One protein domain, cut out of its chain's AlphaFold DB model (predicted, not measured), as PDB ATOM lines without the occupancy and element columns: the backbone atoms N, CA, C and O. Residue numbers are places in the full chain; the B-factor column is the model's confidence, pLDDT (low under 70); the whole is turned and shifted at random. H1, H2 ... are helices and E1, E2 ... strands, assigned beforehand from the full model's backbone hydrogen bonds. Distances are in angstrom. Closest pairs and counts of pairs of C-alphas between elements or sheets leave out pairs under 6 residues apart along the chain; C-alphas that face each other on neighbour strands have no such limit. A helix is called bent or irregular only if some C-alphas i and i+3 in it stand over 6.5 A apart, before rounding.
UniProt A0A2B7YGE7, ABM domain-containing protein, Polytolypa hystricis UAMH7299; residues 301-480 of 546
ATOM      1  N   TRP A 301     -12.020  39.313  -3.982       92.75
ATOM      2  CA  TRP A 301     -11.193  38.176  -3.577       92.75
ATOM      3  C   TRP A 301      -9.697  38.437  -3.749       92.75
ATOM      4  O   TRP A 301      -8.922  38.103  -2.857       92.75
ATOM      5  N   GLY A 302      -9.287  39.073  -4.850       91.88
ATOM      6  CA  GLY A 302      -7.901  39.492  -5.067       91.88
ATOM      7  C   GLY A 302      -7.408  40.447  -3.982       91.88
ATOM      8  O   GLY A 302      -6.379  40.189  -3.364       91.88
ATOM      9  N   SER A 303      -8.186  41.492  -3.691       90.94
ATOM     10  CA  SER A 303      -7.865  42.479  -2.649       90.94
ATOM     11  C   SER A 303      -7.736  41.825  -1.275       90.94
ATOM     12  O   SER A 303      -6.845  42.159  -0.499       90.94
ATOM     13  N   LEU A 304      -8.612  40.860  -0.985       91.38
ATOM     14  CA  LEU A 304      -8.621  40.174   0.294       91.38
ATOM     15  C   LEU A 304      -7.500  39.140   0.428       91.38
ATOM     16  O   LEU A 304      -6.955  39.017   1.513       91.38
ATOM     17  N   MET A 305      -7.192  38.362  -0.614       91.94
ATOM     18  CA  MET A 305      -6.465  37.092  -0.461       91.94
ATOM     19  C   MET A 305      -5.101  37.046  -1.141       91.94
ATOM     20  O   MET A 305      -4.280  36.237  -0.724       91.94
ATOM     21  N   LEU A 306      -4.835  37.866  -2.162       91.75
ATOM     22  CA  LEU A 306      -3.675  37.691  -3.043       91.75
ATOM     23  C   LEU A 306      -2.337  37.688  -2.285       91.75
ATOM     24  O   LEU A 306      -1.523  36.792  -2.479       91.75
ATOM     25  N   VAL A 307      -2.115  38.659  -1.397       88.81
ATOM     26  CA  VAL A 307      -0.835  38.792  -0.673       88.81
ATOM     27  C   VAL A 307      -0.655  37.714   0.394       88.81
ATOM     28  O   VAL A 307       0.447  37.202   0.596       88.81
ATOM     29  N   MET A 308      -1.745  37.317   1.048       90.38
ATOM     30  CA  MET A 308      -1.720  36.170   1.954       90.38
ATOM     31  C   MET A 308      -1.424  34.888   1.166       90.38
ATOM     32  O   MET A 308      -0.543  34.123   1.537       90.38
ATOM     33  N   PHE A 309      -2.054  34.709   0.002       94.56
ATOM     34  CA  PHE A 309      -1.803  33.570  -0.881       94.56
ATOM     35  C   PHE A 309      -0.359  33.537  -1.379       94.56
ATOM     36  O   PHE A 309       0.217  32.458  -1.434       94.56
ATOM     37  N   LEU A 310       0.245  34.691  -1.681       94.69
ATOM     38  CA  LEU A 310       1.669  34.808  -2.012       94.69
ATOM     39  C   LEU A 310       2.557  34.277  -0.893       94.69
ATOM     40  O   LEU A 310       3.447  33.476  -1.157       94.69
ATOM     41  N   THR A 311       2.285  34.672   0.348       94.00
ATOM     42  CA  THR A 311       3.079  34.232   1.502       94.00
ATOM     43  C   THR A 311       2.984  32.716   1.680       94.00
ATOM     44  O   THR A 311       4.005  32.039   1.792       94.00
ATOM     45  N   GLU A 312       1.775  32.153   1.597       95.44
ATOM     46  CA  GLU A 312       1.579  30.707   1.753       95.44
ATOM     47  C   GLU A 312       2.069  29.888   0.553       95.44
ATOM     48  O   GLU A 312       2.540  28.758   0.711       95.44
ATOM     49  N   TYR A 313       1.994  30.454  -0.654       96.19
ATOM     50  CA  TYR A 313       2.597  29.883  -1.852       96.19
ATOM     51  C   TYR A 313       4.117  29.801  -1.699       96.19
ATOM     52  O   TYR A 313       4.683  28.736  -1.940       96.19
ATOM     53  N   LEU A 314       4.765  30.876  -1.234       96.69
ATOM     54  CA  LEU A 314       6.206  30.906  -0.979       96.69
ATOM     55  C   LEU A 314       6.619  29.846   0.047       96.69
ATOM     56  O   LEU A 314       7.540  29.062  -0.207       96.69
ATOM     57  N   LEU A 315       5.881  29.759   1.159       96.19
ATOM     58  CA  LEU A 315       6.125  28.758   2.195       96.19
ATOM     59  C   LEU A 315       6.021  27.330   1.645       96.19
ATOM     60  O   LEU A 315       6.911  26.515   1.863       96.19
ATOM     61  N   ASN A 316       4.968  27.000   0.898       95.19
ATOM     62  CA  ASN A 316       4.800  25.640   0.386       95.19
ATOM     63  C   ASN A 316       5.753  25.296  -0.775       95.19
ATOM     64  O   ASN A 316       6.275  24.183  -0.825       95.19
ATOM     65  N   ARG A 317       5.958  26.216  -1.727       94.56
ATOM     66  CA  ARG A 317       6.687  25.960  -2.983       94.56
ATOM     67  C   ARG A 317       8.205  26.048  -2.838       94.56
ATOM     68  O   ARG A 317       8.898  25.343  -3.581       94.56
ATOM     69  N   PHE A 318       8.695  26.908  -1.943       95.56
ATOM     70  CA  PHE A 318      10.117  27.237  -1.827       95.56
ATOM     71  C   PHE A 318      10.693  26.945  -0.436       95.56
ATOM     72  O   PHE A 318      11.779  26.380  -0.361       95.56
ATOM     73  N   VAL A 319       9.978  27.242   0.656       95.81
ATOM     74  CA  VAL A 319      10.474  26.922   2.013       95.81
ATOM     75  C   VAL A 319      10.359  25.431   2.306       95.81
ATOM     76  O   VAL A 319      11.344  24.785   2.627       95.81
ATOM     77  N   PHE A 320       9.185  24.842   2.096       94.75
ATOM     78  CA  PHE A 320       8.964  23.394   2.198       94.75
ATOM     79  C   PHE A 320       9.108  22.692   0.843       94.75
ATOM     80  O   PHE A 320       8.348  21.762   0.519       94.75
ATOM     81  N   ALA A 321      10.060  23.183   0.042       93.06
ATOM     82  CA  ALA A 321      10.374  22.658  -1.275       93.06
ATOM     83  C   ALA A 321      10.811  21.196  -1.182       93.06
ATOM     84  O   ALA A 321      11.593  20.805  -0.320       93.06
ATOM     85  N   SER A 322      10.308  20.386  -2.106       86.12
ATOM     86  CA  SER A 322      10.744  19.002  -2.269       86.12
ATOM     87  C   SER A 322      11.996  18.851  -3.130       86.12
ATOM     88  O   SER A 322      12.713  17.863  -3.002       86.12
ATOM     89  N   ASP A 323      12.256  19.821  -4.006       88.69
ATOM     90  CA  ASP A 323      13.479  19.914  -4.797       88.69
ATOM     91  C   ASP A 323      14.432  20.903  -4.128       88.69
ATOM     92  O   ASP A 323      14.115  22.087  -3.997       88.69
ATOM     93  N   GLU A 324      15.617  20.423  -3.756       90.81
ATOM     94  CA  GLU A 324      16.686  21.222  -3.155       90.81
ATOM     95  C   GLU A 324      17.071  22.426  -4.029       90.81
ATOM     96  O   GLU A 324      17.424  23.480  -3.509       90.81
ATOM     97  N   LYS A 325      16.922  22.336  -5.358       91.94
ATOM     98  CA  LYS A 325      17.192  23.470  -6.260       91.94
ATOM     99  C   LYS A 325      16.180  24.603  -6.137       91.94
ATOM    100  O   LYS A 325      16.475  25.717  -6.552       91.94
ATOM    101  N   SER A 326      14.986  24.306  -5.631       92.38
ATOM    102  CA  SER A 326      13.933  25.290  -5.376       92.38
ATOM    103  C   SER A 326      13.947  25.815  -3.940       92.38
ATOM    104  O   SER A 326      13.105  26.643  -3.602       92.38
ATOM    105  N   LEU A 327      14.841  25.306  -3.089       94.19
ATOM    106  CA  LEU A 327      14.844  25.604  -1.667       94.19
ATOM    107  C   LEU A 327      15.224  27.065  -1.410       94.19
ATOM    108  O   LEU A 327      16.276  27.534  -1.841       94.19
ATOM    109  N   VAL A 328      14.377  27.757  -0.654       95.12
ATOM    110  CA  VAL A 328      14.601  29.123  -0.175       95.12
ATOM    111  C   VAL A 328      14.412  29.133   1.341       95.12
ATOM    112  O   VAL A 328      13.434  28.558   1.822       95.12
ATOM    113  N   PRO A 329      15.311  29.754   2.122       94.62
ATOM    114  CA  PRO A 329      15.119  29.861   3.561       94.62
ATOM    115  C   PRO A 329      13.898  30.738   3.902       94.62
ATOM    116  O   PRO A 329      13.557  31.652   3.152       94.62
ATOM    117  N   PRO A 330      13.252  30.523   5.059       94.06
ATOM    118  CA  PRO A 330      12.107  31.333   5.487       94.06
ATOM    119  C   PRO A 330      12.455  32.815   5.743       94.06
ATOM    120  O   PRO A 330      11.550  33.650   5.745       94.06
ATOM    121  N   ALA A 331      13.734  33.151   5.951       88.69
ATOM    122  CA  ALA A 331      14.262  34.515   6.040       88.69
ATOM    123  C   ALA A 331      15.755  34.555   5.654       88.69
ATOM    124  O   ALA A 331      16.463  33.549   5.771       88.69
ATOM    125  N   SER A 332      16.249  35.718   5.222       76.25
ATOM    126  CA  SER A 332      17.614  35.899   4.689       76.25
ATOM    127  C   SER A 332      18.745  35.620   5.692       76.25
ATOM    128  O   SER A 332      19.866  35.293   5.301       76.25
ATOM    129  N   ASP A 333      18.467  35.705   6.990       68.50
ATOM    130  CA  ASP A 333      19.409  35.434   8.080       68.50
ATOM    131  C   ASP A 333      19.403  33.967   8.553       68.50
ATOM    132  O   ASP A 333      20.196  33.588   9.418       68.50
ATOM    133  N   THR A 334      18.577  33.103   7.951       74.69
ATOM    134  CA  THR A 334      18.444  31.692   8.350       74.69
ATOM    135  C   THR A 334      19.525  30.816   7.699       74.69
ATOM    136  O   THR A 334      19.241  29.921   6.906       74.69
ATOM    137  N   GLN A 335      20.794  31.062   8.043       62.06
ATOM    138  CA  GLN A 335      21.961  30.409   7.417       62.06
ATOM    139  C   GLN A 335      22.014  28.879   7.584       62.06
ATOM    140  O   GLN A 335      22.770  28.217   6.877       62.06
ATOM    141  N   SER A 336      21.242  28.311   8.513       79.50
ATOM    142  CA  SER A 336      21.221  26.875   8.803       79.50
ATOM    143  C   SER A 336      20.012  26.130   8.230       79.50
ATOM    144  O   SER A 336      19.839  24.971   8.586       79.50
ATOM    145  N   TYR A 337      19.159  26.759   7.411       89.12
ATOM    146  CA  TYR A 337      17.978  26.088   6.851       89.12
ATOM    147  C   TYR A 337      18.370  25.140   5.712       89.12
ATOM    148  O   TYR A 337      18.969  25.562   4.723       89.12
ATOM    149  N   THR A 338      18.043  23.857   5.850       92.00
ATOM    150  CA  THR A 338      18.483  22.785   4.946       92.00
ATOM    151  C   THR A 338      17.321  22.066   4.260       92.00
ATOM    152  O   THR A 338      16.157  22.217   4.630       92.00
ATOM    153  N   ALA A 339      17.639  21.212   3.279       92.06
ATOM    154  CA  ALA A 339      16.663  20.322   2.650       92.06
ATOM    155  C   ALA A 339      16.003  19.361   3.655       92.06
ATOM    156  O   ALA A 339      14.842  18.991   3.480       92.06
ATOM    157  N   GLU A 340      16.708  18.982   4.729       91.62
ATOM    158  CA  GLU A 340      16.096  18.205   5.805       91.62
ATOM    159  C   GLU A 340      15.044  19.048   6.526       91.62
ATOM    160  O   GLU A 340      13.935  18.571   6.704       91.62
ATOM    161  N   ASP A 341      15.304  20.311   6.859       92.12
ATOM    162  CA  ASP A 341      14.309  21.175   7.518       92.12
ATOM    163  C   ASP A 341      13.058  21.403   6.651       92.12
ATOM    164  O   ASP A 341      11.933  21.367   7.156       92.12
ATOM    165  N   ALA A 342      13.255  21.561   5.339       93.06
ATOM    166  CA  ALA A 342      12.196  21.725   4.343       93.06
ATOM    167  C   ALA A 342      11.342  20.466   4.127       93.06
ATOM    168  O   ALA A 342      10.183  20.548   3.706       93.06
ATOM    169  N   ASN A 343      11.898  19.286   4.404       91.75
ATOM    170  CA  ASN A 343      11.230  18.021   4.154       91.75
ATOM    171  C   ASN A 343      10.100  17.769   5.164       91.75
ATOM    172  O   ASN A 343      10.331  17.383   6.314       91.75
ATOM    173  N   ILE A 344       8.860  17.917   4.700       92.06
ATOM    174  CA  ILE A 344       7.648  17.655   5.490       92.06
ATOM    175  C   ILE A 344       7.012  16.286   5.213       92.06
ATOM    176  O   ILE A 344       5.868  16.043   5.615       92.06
ATOM    177  N   GLN A 345       7.710  15.388   4.515       90.94
ATOM    178  CA  GLN A 345       7.232  14.028   4.285       90.94
ATOM    179  C   GLN A 345       6.998  13.324   5.628       90.94
ATOM    180  O   GLN A 345       7.878  13.290   6.481       90.94
ATOM    181  N   ASP A 346       5.792  12.782   5.817       89.81
ATOM    182  CA  ASP A 346       5.350  12.144   7.068       89.81
ATOM    183  C   ASP A 346       5.435  13.036   8.334       89.81
ATOM    184  O   ASP A 346       5.268  12.567   9.459       89.81
ATOM    185  N   ALA A 347       5.612  14.354   8.176       92.31
ATOM    186  CA  ALA A 347       5.594  15.291   9.296       92.31
ATOM    187  C   ALA A 347       4.163  15.566   9.786       92.31
ATOM    188  O   ALA A 347       3.189  15.497   9.024       92.31
ATOM    189  N   VAL A 348       4.034  15.933  11.062       92.44
ATOM    190  CA  VAL A 348       2.805  16.519  11.613       92.44
ATOM    191  C   VAL A 348       2.933  18.036  11.563       92.44
ATOM    192  O   VAL A 348       3.812  18.611  12.201       92.44
ATOM    193  N   VAL A 349       2.047  18.687  10.813       93.94
ATOM    194  CA  VAL A 349       2.006  20.149  10.706       93.94
ATOM    195  C   VAL A 349       0.972  20.687  11.686       93.94
ATOM    196  O   VAL A 349      -0.200  20.322  11.610       93.94
ATOM    197  N   ILE A 350       1.388  21.541  12.614       92.38
ATOM    198  CA  ILE A 350       0.517  22.230  13.566       92.38
ATOM    199  C   ILE A 350       0.352  23.668  13.088       92.38
ATOM    200  O   ILE A 350       1.338  24.378  12.912       92.38
ATOM    201  N   ILE A 351      -0.892  24.092  12.887       93.75
ATOM    202  CA  ILE A 351      -1.244  25.434  12.417       93.75
ATOM    203  C   ILE A 351      -2.027  26.135  13.524       93.75
ATOM    204  O   ILE A 351      -3.120  25.689  13.883       93.75
ATOM    205  N   THR A 352      -1.472  27.217  14.069       92.38
ATOM    206  CA  THR A 352      -2.177  28.063  15.042       92.38
ATOM    207  C   THR A 352      -3.025  29.109  14.326       92.38
ATOM    208  O   THR A 352      -2.891  29.306  13.121       92.38
ATOM    209  N   ALA A 353      -3.963  29.723  15.049       91.44
ATOM    210  CA  ALA A 353      -4.947  30.658  14.505       91.44
ATOM    211  C   ALA A 353      -5.641  30.077  13.266       91.44
ATOM    212  O   ALA A 353      -5.792  30.743  12.247       91.44
ATOM    213  N   ALA A 354      -6.053  28.805  13.353       92.56
ATOM    214  CA  ALA A 354      -6.460  28.002  12.199       92.56
ATOM    215  C   ALA A 354      -7.696  28.525  11.441       92.56
ATOM    216  O   ALA A 354      -7.980  28.082  10.334       92.56
ATOM    217  N   SER A 355      -8.446  29.464  12.016       91.06
ATOM    218  CA  SER A 355      -9.546  30.162  11.343       91.06
ATOM    219  C   SER A 355      -9.106  31.416  10.573       91.06
ATOM    220  O   SER A 355      -9.903  32.001   9.839       91.06
ATOM    221  N   GLY A 356      -7.851  31.836  10.731       90.31
ATOM    222  CA  GLY A 356      -7.238  32.963  10.044       90.31
ATOM    223  C   GLY A 356      -6.993  32.686   8.562       90.31
ATOM    224  O   GLY A 356      -6.783  31.553   8.134       90.31
ATOM    225  N   LYS A 357      -6.993  33.747   7.753       90.31
ATOM    226  CA  LYS A 357      -6.905  33.644   6.286       90.31
ATOM    227  C   LYS A 357      -5.565  33.055   5.822       90.31
ATOM    228  O   LYS A 357      -5.585  32.157   4.988       90.31
ATOM    229  N   ASN A 358      -4.444  33.468   6.419       91.38
ATOM    230  CA  ASN A 358      -3.125  32.855   6.194       91.38
ATOM    231  C   ASN A 358      -3.135  31.350   6.518       91.38
ATOM    232  O   ASN A 358      -2.838  30.522   5.665       91.38
ATOM    233  N   ALA A 359      -3.599  30.977   7.713       92.88
ATOM    234  CA  ALA A 359      -3.660  29.585   8.154       92.88
ATOM    235  C   ALA A 359      -4.509  28.680   7.236       92.88
ATOM    236  O   ALA A 359      -4.128  27.540   6.950       92.88
ATOM    237  N   LEU A 360      -5.652  29.180   6.758       92.06
ATOM    238  CA  LEU A 360      -6.525  28.461   5.823       92.06
ATOM    239  C   LEU A 360      -5.878  28.305   4.444       92.06
ATOM    240  O   LEU A 360      -5.970  27.238   3.834       92.06
ATOM    241  N   LEU A 361      -5.209  29.353   3.960       93.38
ATOM    242  CA  LEU A 361      -4.478  29.323   2.699       93.38
ATOM    243  C   LEU A 361      -3.285  28.367   2.764       93.38
ATOM    244  O   LEU A 361      -3.085  27.596   1.831       93.38
ATOM    245  N   PHE A 362      -2.553  28.331   3.876       94.44
ATOM    246  CA  PHE A 362      -1.435  27.409   4.045       94.44
ATOM    247  C   PHE A 362      -1.902  25.955   4.061       94.44
ATOM    248  O   PHE A 362      -1.363  25.109   3.345       94.44
ATOM    249  N   ALA A 363      -2.973  25.666   4.805       92.94
ATOM    250  CA  ALA A 363      -3.599  24.348   4.784       92.94
ATOM    251  C   ALA A 363      -4.056  23.966   3.363       92.94
ATOM    252  O   ALA A 363      -3.825  22.839   2.921       92.94
ATOM    253  N   HIS A 364      -4.639  24.908   2.611       91.38
ATOM    254  CA  HIS A 364      -5.002  24.693   1.211       91.38
ATOM    255  C   HIS A 364      -3.779  24.363   0.336       91.38
ATOM    256  O   HIS A 364      -3.834  23.393  -0.424       91.38
ATOM    257  N   GLN A 365      -2.678  25.111   0.465       92.06
ATOM    258  CA  GLN A 365      -1.431  24.878  -0.276       92.06
ATOM    259  C   GLN A 365      -0.865  23.478  -0.004       92.06
ATOM    260  O   GLN A 365      -0.562  22.733  -0.939       92.06
ATOM    261  N   LEU A 366      -0.804  23.073   1.267       91.44
ATOM    262  CA  LEU A 366      -0.305  21.754   1.663       91.44
ATOM    263  C   LEU A 366      -1.158  20.592   1.135       91.44
ATOM    264  O   LEU A 366      -0.635  19.498   0.924       91.44
ATOM    265  N   ASN A 367      -2.463  20.805   0.948       88.44
ATOM    266  CA  ASN A 367      -3.386  19.764   0.495       88.44
ATOM    267  C   ASN A 367      -3.477  19.649  -1.028       88.44
ATOM    268  O   ASN A 367      -3.680  18.545  -1.528       88.44
ATOM    269  N   ASN A 368      -3.340  20.762  -1.754       86.75
ATOM    270  CA  ASN A 368      -3.705  20.823  -3.173       86.75
ATOM    271  C   ASN A 368      -2.549  21.208  -4.105       86.75
ATOM    272  O   ASN A 368      -2.655  20.994  -5.308       86.75
ATOM    273  N   ALA A 369      -1.457  21.774  -3.584       84.06
ATOM    274  CA  ALA A 369      -0.465  22.464  -4.410       84.06
ATOM    275  C   ALA A 369       0.950  21.860  -4.365       84.06
ATOM    276  O   ALA A 369       1.872  22.453  -4.938       84.06
ATOM    277  N   ARG A 370       1.149  20.698  -3.719       84.06
ATOM    278  CA  ARG A 370       2.453  20.003  -3.676       84.06
ATOM    279  C   ARG A 370       2.730  19.259  -4.987       84.06
ATOM    280  O   ARG A 370       1.969  18.380  -5.382       84.06
ATOM    281  N   SER A 371       3.821  19.624  -5.657       67.62
ATOM    282  CA  SER A 371       4.154  19.215  -7.032       67.62
ATOM    283  C   SER A 371       4.696  17.791  -7.175       67.62
ATOM    284  O   SER A 371       4.627  17.220  -8.257       67.62
ATOM    285  N   ASP A 372       5.246  17.218  -6.109       70.56
ATOM    286  CA  ASP A 372       5.913  15.908  -6.103       70.56
ATOM    287  C   ASP A 372       5.055  14.795  -5.478       70.56
ATOM    288  O   ASP A 372       5.478  13.645  -5.386       70.56
ATOM    289  N   GLY A 373       3.854  15.139  -5.005       69.12
ATOM    290  CA  GLY A 373       2.986  14.221  -4.278       69.12
ATOM    291  C   GLY A 373       3.488  13.858  -2.878       69.12
ATOM    292  O   GLY A 373       2.907  12.950  -2.278       69.12
ATOM    293  N   SER A 374       4.510  14.542  -2.341       74.00
ATOM    294  CA  SER A 374       4.922  14.389  -0.943       74.00
ATOM    295  C   SER A 374       3.749  14.699  -0.021       74.00
ATOM    296  O   SER A 374       2.977  15.641  -0.228       74.00
ATOM    297  N   LYS A 375       3.583  13.864   1.004       78.06
ATOM    298  CA  LYS A 375       2.463  13.954   1.939       78.06
ATOM    299  C   LYS A 375       2.988  14.087   3.355       78.06
ATOM    300  O   LYS A 375       3.583  13.165   3.909       78.06
ATOM    301  N   ARG A 376       2.656  15.221   3.967       90.19
ATOM    302  CA  ARG A 376       2.534  15.348   5.422       90.19
ATOM    303  C   ARG A 376       1.606  14.267   5.981       90.19
ATOM    304  O   ARG A 376       0.600  13.935   5.339       90.19
ATOM    305  N   ARG A 377       1.904  13.787   7.190       90.00
ATOM    306  CA  ARG A 377       1.104  12.790   7.915       90.00
ATOM    307  C   ARG A 377      -0.255  13.355   8.303       90.00
ATOM    308  O   ARG A 377      -1.283  12.757   8.000       90.00
ATOM    309  N   LYS A 378      -0.250  14.511   8.973       90.50
ATOM    310  CA  LYS A 378      -1.446  15.217   9.450       90.50
ATOM    311  C   LYS A 378      -1.226  16.727   9.450       90.50
ATOM    312  O   LYS A 378      -0.106  17.189   9.636       90.50
ATOM    313  N   ILE A 379      -2.319  17.466   9.294       91.81
ATOM    314  CA  ILE A 379      -2.424  18.892   9.612       91.81
ATOM    315  C   ILE A 379      -3.367  19.022  10.813       91.81
ATOM    316  O   ILE A 379      -4.512  18.566  10.743       91.81
ATOM    317  N   ILE A 380      -2.876  19.597  11.908       91.06
ATOM    318  CA  ILE A 380      -3.617  19.830  13.149       91.06
ATOM    319  C   ILE A 380      -3.901  21.326  13.265       91.06
ATOM    320  O   ILE A 380      -2.979  22.134  13.353       91.06
ATOM    321  N   ALA A 381      -5.181  21.679  13.285       91.88
ATOM    322  CA  ALA A 381      -5.639  23.030  13.563       91.88
ATOM    323  C   ALA A 381      -5.665  23.298  15.072       91.88
ATOM    324  O   ALA A 381      -6.270  22.530  15.821       91.88
ATOM    325  N   VAL A 382      -5.084  24.418  15.500       90.88
ATOM    326  CA  VAL A 382      -5.273  24.993  16.837       90.88
ATOM    327  C   VAL A 382      -6.106  26.265  16.695       90.88
ATOM    328  O   VAL A 382      -5.751  27.166  15.930       90.88
ATOM    329  N   THR A 383      -7.237  26.331  17.394       90.94
ATOM    330  CA  THR A 383      -8.211  27.423  17.247       90.94
ATOM    331  C   THR A 383      -8.858  27.811  18.576       90.94
ATOM    332  O   THR A 383      -8.777  27.088  19.566       90.94
ATOM    333  N   SER A 384      -9.541  28.956  18.607       89.75
ATOM    334  CA  SER A 384     -10.382  29.354  19.736       89.75
ATOM    335  C   SER A 384     -11.722  28.601  19.739       89.75
ATOM    336  O   SER A 384     -12.199  28.186  18.672       89.75
ATOM    337  N   PRO A 385     -12.398  28.497  20.902       90.12
ATOM    338  CA  PRO A 385     -13.760  27.971  20.982       90.12
ATOM    339  C   PRO A 385     -14.744  28.699  20.053       90.12
ATOM    340  O   PRO A 385     -15.580  28.058  19.417       90.12
ATOM    341  N   SER A 386     -14.609  30.025  19.914       89.06
ATOM    342  CA  SER A 386     -15.480  30.854  19.067       89.06
ATOM    343  C   SER A 386     -15.354  30.547  17.572       89.06
ATOM    344  O   SER A 386     -16.314  30.717  16.826       89.06
ATOM    345  N   SER A 387     -14.192  30.060  17.131       89.88
ATOM    346  CA  SER A 387     -13.928  29.715  15.730       89.88
ATOM    347  C   SER A 387     -14.071  28.221  15.422       89.88
ATOM    348  O   SER A 387     -14.007  27.830  14.256       89.88
ATOM    349  N   LYS A 388     -14.285  27.374  16.440       89.94
ATOM    350  CA  LYS A 388     -14.282  25.909  16.314       89.94
ATOM    351  C   LYS A 388     -15.209  25.399  15.210       89.94
ATOM    352  O   LYS A 388     -14.753  24.676  14.333       89.94
ATOM    353  N   SER A 389     -16.476  25.814  15.210       89.12
ATOM    354  CA  SER A 389     -17.475  25.334  14.242       89.12
ATOM    355  C   SER A 389     -17.121  25.688  12.797       89.12
ATOM    356  O   SER A 389     -17.396  24.916  11.880       89.12
ATOM    357  N   PHE A 390     -16.480  26.840  12.582       89.12
ATOM    358  CA  PHE A 390     -16.005  27.232  11.263       89.12
ATOM    359  C   PHE A 390     -14.863  26.327  10.799       89.12
ATOM    360  O   PHE A 390     -14.925  25.830   9.678       89.12
ATOM    361  N   VAL A 391     -13.876  26.066  11.664       89.62
ATOM    362  CA  VAL A 391     -12.730  25.195  11.350       89.62
ATOM    363  C   VAL A 391     -13.168  23.733  11.167       89.62
ATOM    364  O   VAL A 391     -12.741  23.093  10.208       89.62
ATOM    365  N   GLU A 392     -14.076  23.213  12.004       84.69
ATOM    366  CA  GLU A 392     -14.686  21.876  11.848       84.69
ATOM    367  C   GLU A 392     -15.492  21.771  10.547       84.69
ATOM    368  O   GLU A 392     -15.360  20.811   9.797       84.69
ATOM    369  N   GLY A 393     -16.246  22.814  10.190       77.69
ATOM    370  CA  GLY A 393     -16.936  22.896   8.899       77.69
ATOM    371  C   GLY A 393     -15.998  22.950   7.678       77.69
ATOM    372  O   GLY A 393     -16.480  22.957   6.542       77.69
ATOM    373  N   LYS A 394     -14.672  23.026   7.881       67.94
ATOM    374  CA  LYS A 394     -13.632  22.838   6.851       67.94
ATOM    375  C   LYS A 394     -12.852  21.532   7.007       67.94
ATOM    376  O   LYS A 394     -12.147  21.146   6.072       67.94
ATOM    377  N   SER A 395     -12.944  20.852   8.151       50.84
ATOM    378  CA  SER A 395     -12.087  19.707   8.480       50.84
ATOM    379  C   SER A 395     -12.390  18.454   7.664       50.84
ATOM    380  O   SER A 395     -11.582  17.536   7.663       50.84
ATOM    381  N   GLU A 396     -13.490  18.400   6.908       48.81
ATOM    382  CA  GLU A 396     -13.674  17.296   5.956       48.81
ATOM    383  C   GLU A 396     -12.672  17.344   4.782       48.81
ATOM    384  O   GLU A 396     -12.500  16.337   4.102       48.81
ATOM    385  N   SER A 397     -11.939  18.453   4.570       61.78
ATOM    386  CA  SER A 397     -10.864  18.506   3.555       61.78
ATOM    387  C   SER A 397      -9.585  19.265   3.940       61.78
ATOM    388  O   SER A 397      -8.518  18.904   3.446       61.78
ATOM    389  N   ALA A 398      -9.638  20.289   4.805       76.88
ATOM    390  CA  ALA A 398      -8.478  21.155   5.062       76.88
ATOM    391  C   ALA A 398      -7.566  20.670   6.207       76.88
ATOM    392  O   ALA A 398      -6.340  20.688   6.080       76.88
ATOM    393  N   TYR A 399      -8.158  20.214   7.314       88.44
ATOM    394  CA  TYR A 399      -7.449  19.809   8.530       88.44
ATOM    395  C   TYR A 399      -7.789  18.370   8.893       88.44
ATOM    396  O   TYR A 399      -8.948  17.982   8.887       88.44
ATOM    397  N   THR A 400      -6.785  17.583   9.269       86.88
ATOM    398  CA  THR A 400      -6.962  16.171   9.661       86.88
ATOM    399  C   THR A 400      -7.149  15.976  11.170       86.88
ATOM    400  O   THR A 400      -7.325  14.853  11.639       86.88
ATOM    401  N   GLY A 401      -7.047  17.060  11.940       87.50
ATOM    402  CA  GLY A 401      -7.250  17.095  13.381       87.50
ATOM    403  C   GLY A 401      -7.488  18.527  13.851       87.50
ATOM    404  O   GLY A 401      -7.074  19.478  13.187       87.50
ATOM    405  N   LEU A 402      -8.155  18.670  14.992       88.38
ATOM    406  CA  LEU A 402      -8.494  19.953  15.594       88.38
ATOM    407  C   LEU A 402      -8.291  19.886  17.104       88.38
ATOM    408  O   LEU A 402      -8.593  18.873  17.735       88.38
ATOM    409  N   THR A 403      -7.803  20.979  17.673       88.00
ATOM    410  CA  THR A 403      -7.685  21.182  19.114       88.00
ATOM    411  C   THR A 403      -7.919  22.651  19.464       88.00
ATOM    412  O   THR A 403      -7.815  23.530  18.600       88.00
ATOM    413  N   LEU A 404      -8.272  22.920  20.718       88.44
ATOM    414  CA  LEU A 404      -8.474  24.277  21.213       88.44
ATOM    415  C   LEU A 404      -7.229  24.779  21.934       88.44
ATOM    416  O   LEU A 404      -6.493  23.980  22.503       88.44
ATOM    417  N   TYR A 405      -7.015  26.097  21.947       85.50
ATOM    418  CA  TYR A 405      -5.905  26.709  22.690       85.50
ATOM    419  C   TYR A 405      -5.862  26.283  24.163       85.50
ATOM    420  O   TYR A 405      -4.792  25.957  24.678       85.50
ATOM    421  N   ASP A 406      -7.025  26.208  24.812       81.12
ATOM    422  CA  ASP A 406      -7.142  25.800  26.215       81.12
ATOM    423  C   ASP A 406      -6.640  24.365  26.439       81.12
ATOM    424  O   ASP A 406      -6.038  24.071  27.472       81.12
ATOM    425  N   ASP A 407      -6.792  23.496  25.433       75.75
ATOM    426  CA  ASP A 407      -6.414  22.081  25.496       75.75
ATOM    427  C   ASP A 407      -4.926  21.832  25.188       75.75
ATOM    428  O   ASP A 407      -4.463  20.689  25.228       75.75
ATOM    429  N   VAL A 408      -4.173  22.870  24.821       71.31
ATOM    430  CA  VAL A 408      -2.747  22.778  24.464       71.31
ATOM    431  C   VAL A 408      -1.864  23.717  25.288       71.31
ATOM    432  O   VAL A 408      -0.657  23.803  25.050       71.31
ATOM    433  N   SER A 409      -2.446  24.396  26.278       58.47
ATOM    434  CA  SER A 409      -1.727  25.258  27.212       58.47
ATOM    435  C   SER A 409      -0.998  24.440  28.300       58.47
ATOM    436  O   SER A 409      -1.520  23.474  28.861       58.47
ATOM    437  N   GLY A 410       0.250  24.809  28.610       53.25
ATOM    438  CA  GLY A 410       1.064  24.136  29.636       53.25
ATOM    439  C   GLY A 410       1.705  22.810  29.187       53.25
ATOM    440  O   GLY A 410       2.082  22.636  28.034       53.25
ATOM    441  N   THR A 411       1.907  21.865  30.116       44.69
ATOM    442  CA  THR A 411       2.532  20.551  29.824       44.69
ATOM    443  C   THR A 411       1.566  19.507  29.265       44.69
ATOM    444  O   THR A 411       1.994  18.389  28.966       44.69
ATOM    445  N   ASN A 412       0.281  19.844  29.165       47.28
ATOM    446  CA  ASN A 412      -0.775  18.936  28.749       47.28
ATOM    447  C   ASN A 412      -1.121  19.226  27.294       47.28
ATOM    448  O   ASN A 412      -1.864  20.148  26.986       47.28
ATOM    449  N   LEU A 413      -0.565  18.424  26.391       56.12
ATOM    450  CA  LEU A 413      -1.086  18.344  25.036       56.12
ATOM    451  C   LEU A 413      -2.436  17.622  25.096       56.12
ATOM    452  O   LEU A 413      -2.552  16.581  25.749       56.12
ATOM    453  N   SER A 414      -3.445  18.148  24.405       57.66
ATOM    454  CA  SER A 414      -4.721  17.456  24.222       57.66
ATOM    455  C   SER A 414      -4.508  16.018  23.732       57.66
ATOM    456  O   SER A 414      -3.566  15.728  22.985       57.66
ATOM    457  N   SER A 415      -5.420  15.106  24.081       54.16
ATOM    458  CA  SER A 415      -5.405  13.723  23.577       54.16
ATOM    459  C   SER A 415      -5.389  13.640  22.040       54.16
ATOM    460  O   SER A 415      -4.900  12.657  21.481       54.16
ATOM    461  N   ALA A 416      -5.853  14.690  21.351       54.28
ATOM    462  CA  ALA A 416      -5.790  14.833  19.898       54.28
ATOM    463  C   ALA A 416      -4.356  15.009  19.353       54.28
ATOM    464  O   ALA A 416      -4.078  14.542  18.249       54.28
ATOM    465  N   ILE A 417      -3.445  15.634  20.111       64.69
ATOM    466  CA  ILE A 417      -2.025  15.772  19.737       64.69
ATOM    467  C   ILE A 417      -1.195  14.606  20.294       64.69
ATOM    468  O   ILE A 417      -0.359  14.066  19.573       64.69
ATOM    469  N   VAL A 418      -1.453  14.170  21.534       60.62
ATOM    470  CA  VAL A 418      -0.663  13.120  22.219       60.62
ATOM    471  C   VAL A 418      -0.656  11.792  21.459       60.62
ATOM    472  O   VAL A 418       0.361  11.113  21.419       60.62
ATOM    473  N   ASN A 419      -1.764  11.429  20.810       61.75
ATOM    474  CA  ASN A 419      -1.862  10.174  20.056       61.75
ATOM    475  C   ASN A 419      -1.269  10.251  18.634       61.75
ATOM    476  O   ASN A 419      -1.354   9.283  17.881       61.75
ATOM    477  N   VAL A 420      -0.746  11.410  18.224       67.00
ATOM    478  CA  VAL A 420      -0.282  11.675  16.849       67.00
ATOM    479  C   VAL A 420       1.172  12.144  16.817       67.00
ATOM    480  O   VAL A 420       1.866  11.905  15.828       67.00
ATOM    481  N   VAL A 421       1.619  12.806  17.883       74.44
ATOM    482  CA  VAL A 421       2.987  13.280  18.074       74.44
ATOM    483  C   VAL A 421       3.635  12.437  19.168       74.44
ATOM    484  O   VAL A 421       3.351  12.616  20.351       74.44
ATOM    485  N   ASP A 422       4.497  11.511  18.762       71.06
ATOM    486  CA  ASP A 422       5.327  10.712  19.664       71.06
ATOM    487  C   ASP A 422       6.785  11.200  19.675       71.06
ATOM    488  O   ASP A 422       7.163  12.167  19.003       71.06
ATOM    489  N   SER A 423       7.626  10.513  20.450       67.88
ATOM    490  CA  SER A 423       9.053  10.815  20.561       67.88
ATOM    491  C   SER A 423       9.851  10.539  19.292       67.88
ATOM    492  O   SER A 423      11.060  10.682  19.360       67.88
ATOM    493  N   GLU A 424       9.229  10.133  18.182       77.31
ATOM    494  CA  GLU A 424       9.844   9.900  16.869       77.31
ATOM    495  C   GLU A 424       9.274  10.826  15.782       77.31
ATOM    496  O   GLU A 424       9.774  10.869  14.659       77.31
ATOM    497  N   THR A 425       8.259  11.622  16.117       85.19
ATOM    498  CA  THR A 425       7.539  12.456  15.160       85.19
ATOM    499  C   THR A 425       8.258  13.782  14.908       85.19
ATOM    500  O   THR A 425       8.586  14.524  15.840       85.19
ATOM    501  N   LYS A 426       8.451  14.107  13.624       91.00
ATOM    502  CA  LYS A 426       8.846  15.442  13.166       91.00
ATOM    503  C   LYS A 426       7.632  16.362  13.156       91.00
ATOM    504  O   LYS A 426       6.613  16.043  12.536       91.00
ATOM    505  N   VAL A 427       7.748  17.499  13.833       91.12
ATOM    506  CA  VAL A 427       6.691  18.508  13.912       91.12
ATOM    507  C   VAL A 427       7.121  19.773  13.190       91.12
ATOM    508  O   VAL A 427       8.215  20.287  13.413       91.12
ATOM    509  N   VAL A 428       6.223  20.294  12.361       93.88
ATOM    510  CA  VAL A 428       6.327  21.642  11.800       93.88
ATOM    511  C   VAL A 428       5.252  22.494  12.456       93.88
ATOM    512  O   VAL A 428       4.065  22.253  12.257       93.88
ATOM    513  N   LEU A 429       5.657  23.461  13.269       92.44
ATOM    514  CA  LEU A 429       4.767  24.437  13.881       92.44
ATOM    515  C   LEU A 429       4.755  25.705  13.026       92.44
ATOM    516  O   LEU A 429       5.771  26.384  12.927       92.44
ATOM    517  N   CYS A 430       3.600  26.041  12.464       94.44
ATOM    518  CA  CYS A 430       3.353  27.312  11.793       94.44
ATOM    519  C   CYS A 430       2.487  28.185  12.707       94.44
ATOM    520  O   CYS A 430       1.284  27.957  12.865       94.44
ATOM    521  N   ASP A 431       3.140  29.147  13.350       90.88
ATOM    522  CA  ASP A 431       2.555  30.078  14.303       90.88
ATOM    523  C   ASP A 431       2.035  31.329  13.586       90.88
ATOM    524  O   ASP A 431       2.812  32.215  13.237       90.88
ATOM    525  N   PHE A 432       0.718  31.410  13.392       89.38
ATOM    526  CA  PHE A 432       0.044  32.539  12.740       89.38
ATOM    527  C   PHE A 432      -0.429  33.619  13.732       89.38
ATOM    528  O   PHE A 432      -1.422  34.305  13.484       89.38
ATOM    529  N   GLY A 433       0.261  33.763  14.869       79.31
ATOM    530  CA  GLY A 433      -0.043  34.773  15.886       79.31
ATOM    531  C   GLY A 433      -0.674  34.212  17.158       79.31
ATOM    532  O   GLY A 433      -1.410  34.915  17.835       79.31
ATOM    533  N   ALA A 434      -0.414  32.951  17.489       75.50
ATOM    534  CA  ALA A 434      -0.835  32.347  18.746       75.50
ATOM    535  C   ALA A 434       0.177  31.257  19.129       75.50
ATOM    536  O   ALA A 434      -0.032  30.088  18.782       75.50
ATOM    537  N   PRO A 435       1.297  31.631  19.774       70.25
ATOM    538  CA  PRO A 435       2.440  30.748  19.948       70.25
ATOM    539  C   PRO A 435       2.097  29.515  20.784       70.25
ATOM    540  O   PRO A 435       1.317  29.561  21.735       70.25
ATOM    541  N   LEU A 436       2.729  28.397  20.432       75.44
ATOM    542  CA  LEU A 436       2.600  27.114  21.114       75.44
ATOM    543  C   LEU A 436       3.982  26.485  21.309       75.44
ATOM    544  O   LEU A 436       4.857  26.623  20.459       75.44
ATOM    545  N   LYS A 437       4.159  25.713  22.385       73.38
ATOM    546  CA  LYS A 437       5.348  24.885  22.617       73.38
ATOM    547  C   LYS A 437       5.011  23.389  22.556       73.38
ATOM    548  O   LYS A 437       4.816  22.767  23.602       73.38
ATOM    549  N   PRO A 438       4.931  22.781  21.358       70.00
ATOM    550  CA  PRO A 438       4.711  21.345  21.254       70.00
ATOM    551  C   PRO A 438       5.923  20.573  21.803       70.00
ATOM    552  O   PRO A 438       7.072  20.975  21.629       70.00
ATOM    553  N   ARG A 439       5.673  19.431  22.454       68.75
ATOM    554  CA  ARG A 439       6.720  18.446  22.765       68.75
ATOM    555  C   ARG A 439       6.888  17.528  21.556       68.75
ATOM    556  O   ARG A 439       5.939  16.839  21.199       68.75
ATOM    557  N   ALA A 440       8.067  17.523  20.945       73.38
ATOM    558  CA  ALA A 440       8.388  16.703  19.776       73.38
ATOM    559  C   ALA A 440       9.869  16.291  19.787       73.38
ATOM    560  O   ALA A 440      10.679  16.936  20.455       73.38
ATOM    561  N   LYS A 441      10.222  15.239  19.034       69.75
ATOM    562  CA  LYS A 441      11.627  14.829  18.822       69.75
ATOM    563  C   LYS A 441      12.410  15.872  18.038       69.75
ATOM    564  O   LYS A 441      13.557  16.167  18.354       69.75
ATOM    565  N   SER A 442      11.772  16.373  16.988       83.38
ATOM    566  CA  SER A 442      12.284  17.393  16.087       83.38
ATOM    567  C   SER A 442      11.174  18.403  15.841       83.38
ATOM    568  O   SER A 442      10.020  18.019  15.618       83.38
ATOM    569  N   LEU A 443      11.524  19.684  15.932       87.31
ATOM    570  CA  LEU A 443      10.607  20.803  15.791       87.31
ATOM    571  C   LEU A 443      11.203  21.823  14.825       87.31
ATOM    572  O   LEU A 443      12.257  22.389  15.101       87.31
ATOM    573  N   ILE A 444      10.478  22.094  13.745       91.69
ATOM    574  CA  ILE A 444      10.669  23.280  12.914       91.69
ATOM    575  C   ILE A 444       9.570  24.265  13.296       91.69
ATOM    576  O   ILE A 444       8.394  23.977  13.088       91.69
ATOM    577  N   ALA A 445       9.933  25.399  13.889       90.81
ATOM    578  CA  ALA A 445       8.980  26.426  14.298       90.81
ATOM    579  C   ALA A 445       9.113  27.659  13.398       90.81
ATOM    580  O   ALA A 445      10.164  28.296  13.364       90.81
ATOM    581  N   LEU A 446       8.040  28.011  12.693       93.06
ATOM    582  CA  LEU A 446       7.945  29.203  11.857       93.06
ATOM    583  C   LEU A 446       6.910  30.165  12.439       93.06
ATOM    584  O   LEU A 446       5.770  29.772  12.666       93.06
ATOM    585  N   GLY A 447       7.293  31.420  12.659       91.69
ATOM    586  CA  GLY A 447       6.358  32.515  12.920       91.69
ATOM    587  C   GLY A 447       5.917  33.151  11.605       91.69
ATOM    588  O   GLY A 447       6.767  33.508  10.792       91.69
ATOM    589  N   VAL A 448       4.612  33.303  11.387       90.06
ATOM    590  CA  VAL A 448       4.035  33.909  10.180       90.06
ATOM    591  C   VAL A 448       3.045  34.995  10.588       90.06
ATOM    592  O   VAL A 448       1.917  34.731  10.996       90.06
ATOM    593  N   GLY A 449       3.476  36.251  10.483       82.38
ATOM    594  CA  GLY A 449       2.731  37.380  11.041       82.38
ATOM    595  C   GLY A 449       2.735  37.383  12.575       82.38
ATOM    596  O   GLY A 449       3.623  36.810  13.208       82.38
ATOM    597  N   SER A 450       1.760  38.073  13.162       72.56
ATOM    598  CA  SER A 450       1.587  38.210  14.609       72.56
ATOM    599  C   SER A 450       0.119  38.444  14.956       72.56
ATOM    600  O   SER A 450      -0.672  38.846  14.100       72.56
ATOM    601  N   GLU A 451      -0.238  38.244  16.224       75.00
ATOM    602  CA  GLU A 451      -1.549  38.637  16.737       75.00
ATOM    603  C   GLU A 451      -1.723  40.162  16.605       75.00
ATOM    604  O   GLU A 451      -0.854  40.908  17.071       75.00
ATOM    605  N   PRO A 452      -2.809  40.657  15.987       67.69
ATOM    606  CA  PRO A 452      -3.075  42.085  15.882       67.69
ATOM    607  C   PRO A 452      -3.707  42.598  17.184       67.69
ATOM    608  O   PRO A 452      -4.853  43.041  17.193       67.69
ATOM    609  N   LYS A 453      -2.966  42.523  18.291       70.50
ATOM    610  CA  LYS A 453      -3.389  43.057  19.590       70.50
ATOM    611  C   LYS A 453      -2.485  44.192  20.047       70.50
ATOM    612  O   LYS A 453      -1.317  44.273  19.663       70.50
ATOM    613  N   VAL A 454      -3.033  45.055  20.895       66.94
ATOM    614  CA  VAL A 454      -2.221  46.009  21.650       66.94
ATOM    615  C   VAL A 454      -1.403  45.203  22.650       66.94
ATOM    616  O   VAL A 454      -1.975  44.565  23.529       66.94
ATOM    617  N   SER A 455      -0.087  45.233  22.484       58.62
ATOM    618  CA  SER A 455       0.857  44.570  23.380       58.62
ATOM    619  C   SER A 455       1.732  45.612  24.061       58.62
ATOM    620  O   SER A 455       2.136  46.596  23.432       58.62
ATOM    621  N   THR A 456       2.070  45.389  25.325       64.62
ATOM    622  CA  THR A 456       3.136  46.153  25.979       64.62
ATOM    623  C   THR A 456       4.496  45.758  25.395       64.62
ATOM    624  O   THR A 456       4.653  44.715  24.754       64.62
ATOM    625  N   GLN A 457       5.520  46.586  25.611       54.38
ATOM    626  CA  GLN A 457       6.882  46.218  25.208       54.38
ATOM    627  C   GLN A 457       7.357  44.940  25.904       54.38
ATOM    628  O   GLN A 457       7.996  44.107  25.269       54.38
ATOM    629  N   GLU A 458       7.007  44.769  27.178       55.31
ATOM    630  CA  GLU A 458       7.334  43.583  27.972       55.31
ATOM    631  C   GLU A 458       6.724  42.319  27.352       55.31
ATOM    632  O   GLU A 458       7.430  41.333  27.163       55.31
ATOM    633  N   GLU A 459       5.454  42.367  26.938       63.28
ATOM    634  CA  GLU A 459       4.775  41.252  26.264       63.28
ATOM    635  C   GLU A 459       5.419  40.915  24.909       63.28
ATOM    636  O   GLU A 459       5.628  39.742  24.588       63.28
ATOM    637  N   LEU A 460       5.787  41.933  24.120       64.00
ATOM    638  CA  LEU A 460       6.491  41.738  22.846       64.00
ATOM    639  C   LEU A 460       7.877  41.115  23.053       64.00
ATOM    640  O   LEU A 460       8.270  40.205  22.318       64.00
ATOM    641  N   MET A 461       8.617  41.586  24.058       59.59
ATOM    642  CA  MET A 461       9.936  41.062  24.405       59.59
ATOM    643  C   MET A 461       9.853  39.628  24.917       59.59
ATOM    644  O   MET A 461      10.635  38.783  24.477       59.59
ATOM    645  N   GLN A 462       8.889  39.332  25.787       66.50
ATOM    646  CA  GLN A 462       8.646  37.981  26.272       66.50
ATOM    647  C   GLN A 462       8.326  37.036  25.109       66.50
ATOM    648  O   GLN A 462       8.985  36.006  24.963       66.50
ATOM    649  N   GLY A 463       7.402  37.415  24.219       69.00
ATOM    650  CA  GLY A 463       7.066  36.611  23.040       69.00
ATOM    651  C   GLY A 463       8.259  36.392  22.099       69.00
ATOM    652  O   GLY A 463       8.387  35.333  21.478       69.00
ATOM    653  N   PHE A 464       9.176  37.359  22.014       66.50
ATOM    654  CA  PHE A 464      10.426  37.206  21.274       66.50
ATOM    655  C   PHE A 464      11.384  36.204  21.946       66.50
ATOM    656  O   PHE A 464      11.930  35.331  21.267       66.50
ATOM    657  N   VAL A 465      11.578  36.295  23.267       67.69
ATOM    658  CA  VAL A 465      12.426  35.369  24.045       67.69
ATOM    659  C   VAL A 465      11.895  33.940  23.962       67.69
ATOM    660  O   VAL A 465      12.660  33.011  23.700       67.69
ATOM    661  N   GLU A 466      10.587  33.761  24.124       72.25
ATOM    662  CA  GLU A 466       9.922  32.464  23.992       72.25
ATOM    663  C   GLU A 466      10.095  31.889  22.582       72.25
ATOM    664  O   GLU A 466      10.431  30.712  22.433       72.25
ATOM    665  N   GLY A 467       9.960  32.728  21.549       74.69
ATOM    666  CA  GLY A 467      10.236  32.359  20.163       74.69
ATOM    667  C   GLY A 467      11.676  31.879  19.957       74.69
ATOM    668  O   GLY A 467      11.887  30.804  19.400       74.69
ATOM    669  N   MET A 468      12.675  32.609  20.462       71.69
ATOM    670  CA  MET A 468      14.077  32.178  20.367       71.69
ATOM    671  C   MET A 468      14.338  30.867  21.110       71.69
ATOM    672  O   MET A 468      15.034  29.997  20.592       71.69
ATOM    673  N   ALA A 469      13.761  30.692  22.301       72.31
ATOM    674  CA  ALA A 469      13.894  29.460  23.075       72.31
ATOM    675  C   ALA A 469      13.258  28.240  22.379       72.31
ATOM    676  O   ALA A 469      13.615  27.101  22.685       72.31
ATOM    677  N   LEU A 470      12.317  28.468  21.459       76.00
ATOM    678  CA  LEU A 470      11.727  27.456  20.580       76.00
ATOM    679  C   LEU A 470      12.539  27.207  19.301       76.00
ATOM    680  O   LEU A 470      12.177  26.318  18.535       76.00
ATOM    681  N   GLY A 471      13.588  27.993  19.039       81.94
ATOM    682  CA  GLY A 471      14.247  28.022  17.732       81.94
ATOM    683  C   GLY A 471      13.328  28.545  16.624       81.94
ATOM    684  O   GLY A 471      13.502  28.177  15.465       81.94
ATOM    685  N   ARG A 472      12.317  29.359  16.972       86.06
ATOM    686  CA  ARG A 472      11.341  29.887  16.016       86.06
ATOM    687  C   ARG A 472      12.019  30.855  15.056       86.06
ATOM    688  O   ARG A 472      12.583  31.859  15.486       86.06
ATOM    689  N   VAL A 473      11.863  30.595  13.764       89.44
ATOM    690  CA  VAL A 473      12.275  31.506  12.697       89.44
ATOM    691  C   VAL A 473      11.073  32.333  12.259       89.44
ATOM    692  O   VAL A 473      10.014  31.784  11.960       89.44
ATOM    693  N   GLN A 474      11.205  33.657  12.237       88.75
ATOM    694  CA  GLN A 474      10.156  34.528  11.713       88.75
ATOM    695  C   GLN A 474      10.239  34.535  10.185       88.75
ATOM    696  O   GLN A 474      11.213  35.030   9.629       88.75
ATOM    697  N   ALA A 475       9.220  34.006   9.511       92.00
ATOM    698  CA  ALA A 475       9.160  34.028   8.057       92.00
ATOM    699  C   ALA A 475       9.037  35.471   7.548       92.00
ATOM    700  O   ALA A 475       8.206  36.249   8.034       92.00
ATOM    701  N   ASN A 476       9.842  35.813   6.544       91.19
ATOM    702  CA  ASN A 476       9.840  37.117   5.897       91.19
ATOM    703  C   ASN A 476       9.407  36.963   4.435       91.19
ATOM    704  O   ASN A 476      10.162  36.481   3.593       91.19
ATOM    705  N   ALA A 477       8.182  37.396   4.125       90.62
ATOM    706  CA  ALA A 477       7.613  37.276   2.781       90.62
ATOM    707  C   ALA A 477       8.447  37.985   1.702       90.62
ATOM    708  O   ALA A 477       8.479  37.530   0.562       90.62
ATOM    709  N   SER A 478       9.138  39.070   2.055       89.81
ATOM    710  CA  SER A 478       9.969  39.808   1.111       89.81
ATOM    711  C   SER A 478      11.269  39.085   0.788       89.81
ATOM    712  O   SER A 478      11.648  39.030  -0.381       89.81
ATOM    713  N   ASP A 479      11.929  38.526   1.800       90.81
ATOM    714  CA  ASP A 479      13.144  37.734   1.604       90.81
ATOM    715  C   ASP A 479      12.822  36.491   0.771       90.81
ATOM    716  O   ASP A 479      13.453  36.255  -0.260       90.81
ATOM    717  N   MET A 480      11.761  35.768   1.153       95.06
ATOM    718  CA  MET A 480      11.298  34.586   0.426       95.06
ATOM    719  C   MET A 480      10.962  34.908  -1.035       95.06
ATOM    720  O   MET A 480      11.365  34.164  -1.926       95.06
TER     721      MET A 480
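What this domain is: This is residues 301 to 480 of the 546 residues of the protein "ABM domain-containing protein" of Polytolypa hystricis UAMH7299 (UniProt A0A2B7YGE7). A twisted wall of five parallel strands has H3 and H4 packed on one face, while the long helix H1, off the sheet, packs on H3 and short H8 packs on H1. Residues 454 to 462, of which 457 to 462 belong to H7, stick out from this body. The printed part has 180 residues, with eight named helices and five named strands in the order H1 H2 E1 H3 E2 H4 E3 H5 H6 E4 E5 H7 H8; the class is mixed, helices and strands. The whole is compact, with a radius of gyration of the C-alphas of 15.4 A, and rounded, spanning 41 by 40 by 39 A.

How they stand to each other: The sheet runs from edge strand E3, residues 401 to 404, through E2, 378 to 383, E1, 348 to 351, and E4, 426 to 431, to edge strand E5, 442 to 447. Within hydrogen-bond range are N 381 and O 401 across E3 and E2, 2.9 A, N 380 and O 349 across E2 and E1, 2.8 A, N 350 and O 428 across E1 and E4, 2.8 A, and N 429 and O 444 across E4 and E5, 2.8 A. H3, residues 357 to 368, is on the sheet over E1 at a height of 10.2 A and runs along the strands, at 5 degrees to E1 on the local plane. H4, residues 385 to 392, is on the same face at a height of 8.2 A, over E3 and only just over E2, with 3 of its C-alphas there; these are two layers, helices on one face of a sheet. E1, H3, E2 and E2, H4, E3 are strand-helix-strand units, parallel neighbours with a helix between along the chain, with right-handed crossovers. H5, residues 405 to 408, and H6, 415 to 418, only graze the sheet; E3, H5, H6, E4 is a split unit, with E2 and E1 between its strands in the sheet, and its crossover is right-handed. H1, residues 301 to 319, touches H3 at a steep tilt of 54 degrees, the same way; the C-alphas of Glu 312 and Phe 362 are closest, 5.0 A. H8, residues 477 to 480, touches H1, with the C-alphas of Ala 477 and Thr 311 closest, 5.6 A. H2, residues 339 to 342, grazes the sheet; H7, residues 457 to 469, only just does, with 5 pairs of C-alphas within 10 A. Every O i to N i+4 pair is within hydrogen-bond range in H3 and H7, 13 of 15 in H1 and 2 of 4 in H4; the others are too short for such a pair.

Where its parts are: H1 is 25.0 A long from C-alpha 301 at (-11.193, 38.176, -3.577), with a kink of 37 degrees near residue 308. H1 and H4 are irregular: C-alphas 304 and 307 are 8.0 A apart, and C-alphas 386 and 389 are 7.6 A apart. H7 measures 18.3 A, E5 16.5 A, H3 16.3 A, and E2 and E4 16.0 A each. H8 ends with C-alpha 480 at (11.298, 34.586, 0.426).

The domain as a whole: The C-alphas of Asp 372 and Thr 456 are the farthest apart, 44.2 A. The printed part has no cut, and H1 to H2, with 19 residues between, is the long link. Mean pLDDT of the printed part is 82.4; 36 residues are under 70, among them 409 to 420 and 454 to 465.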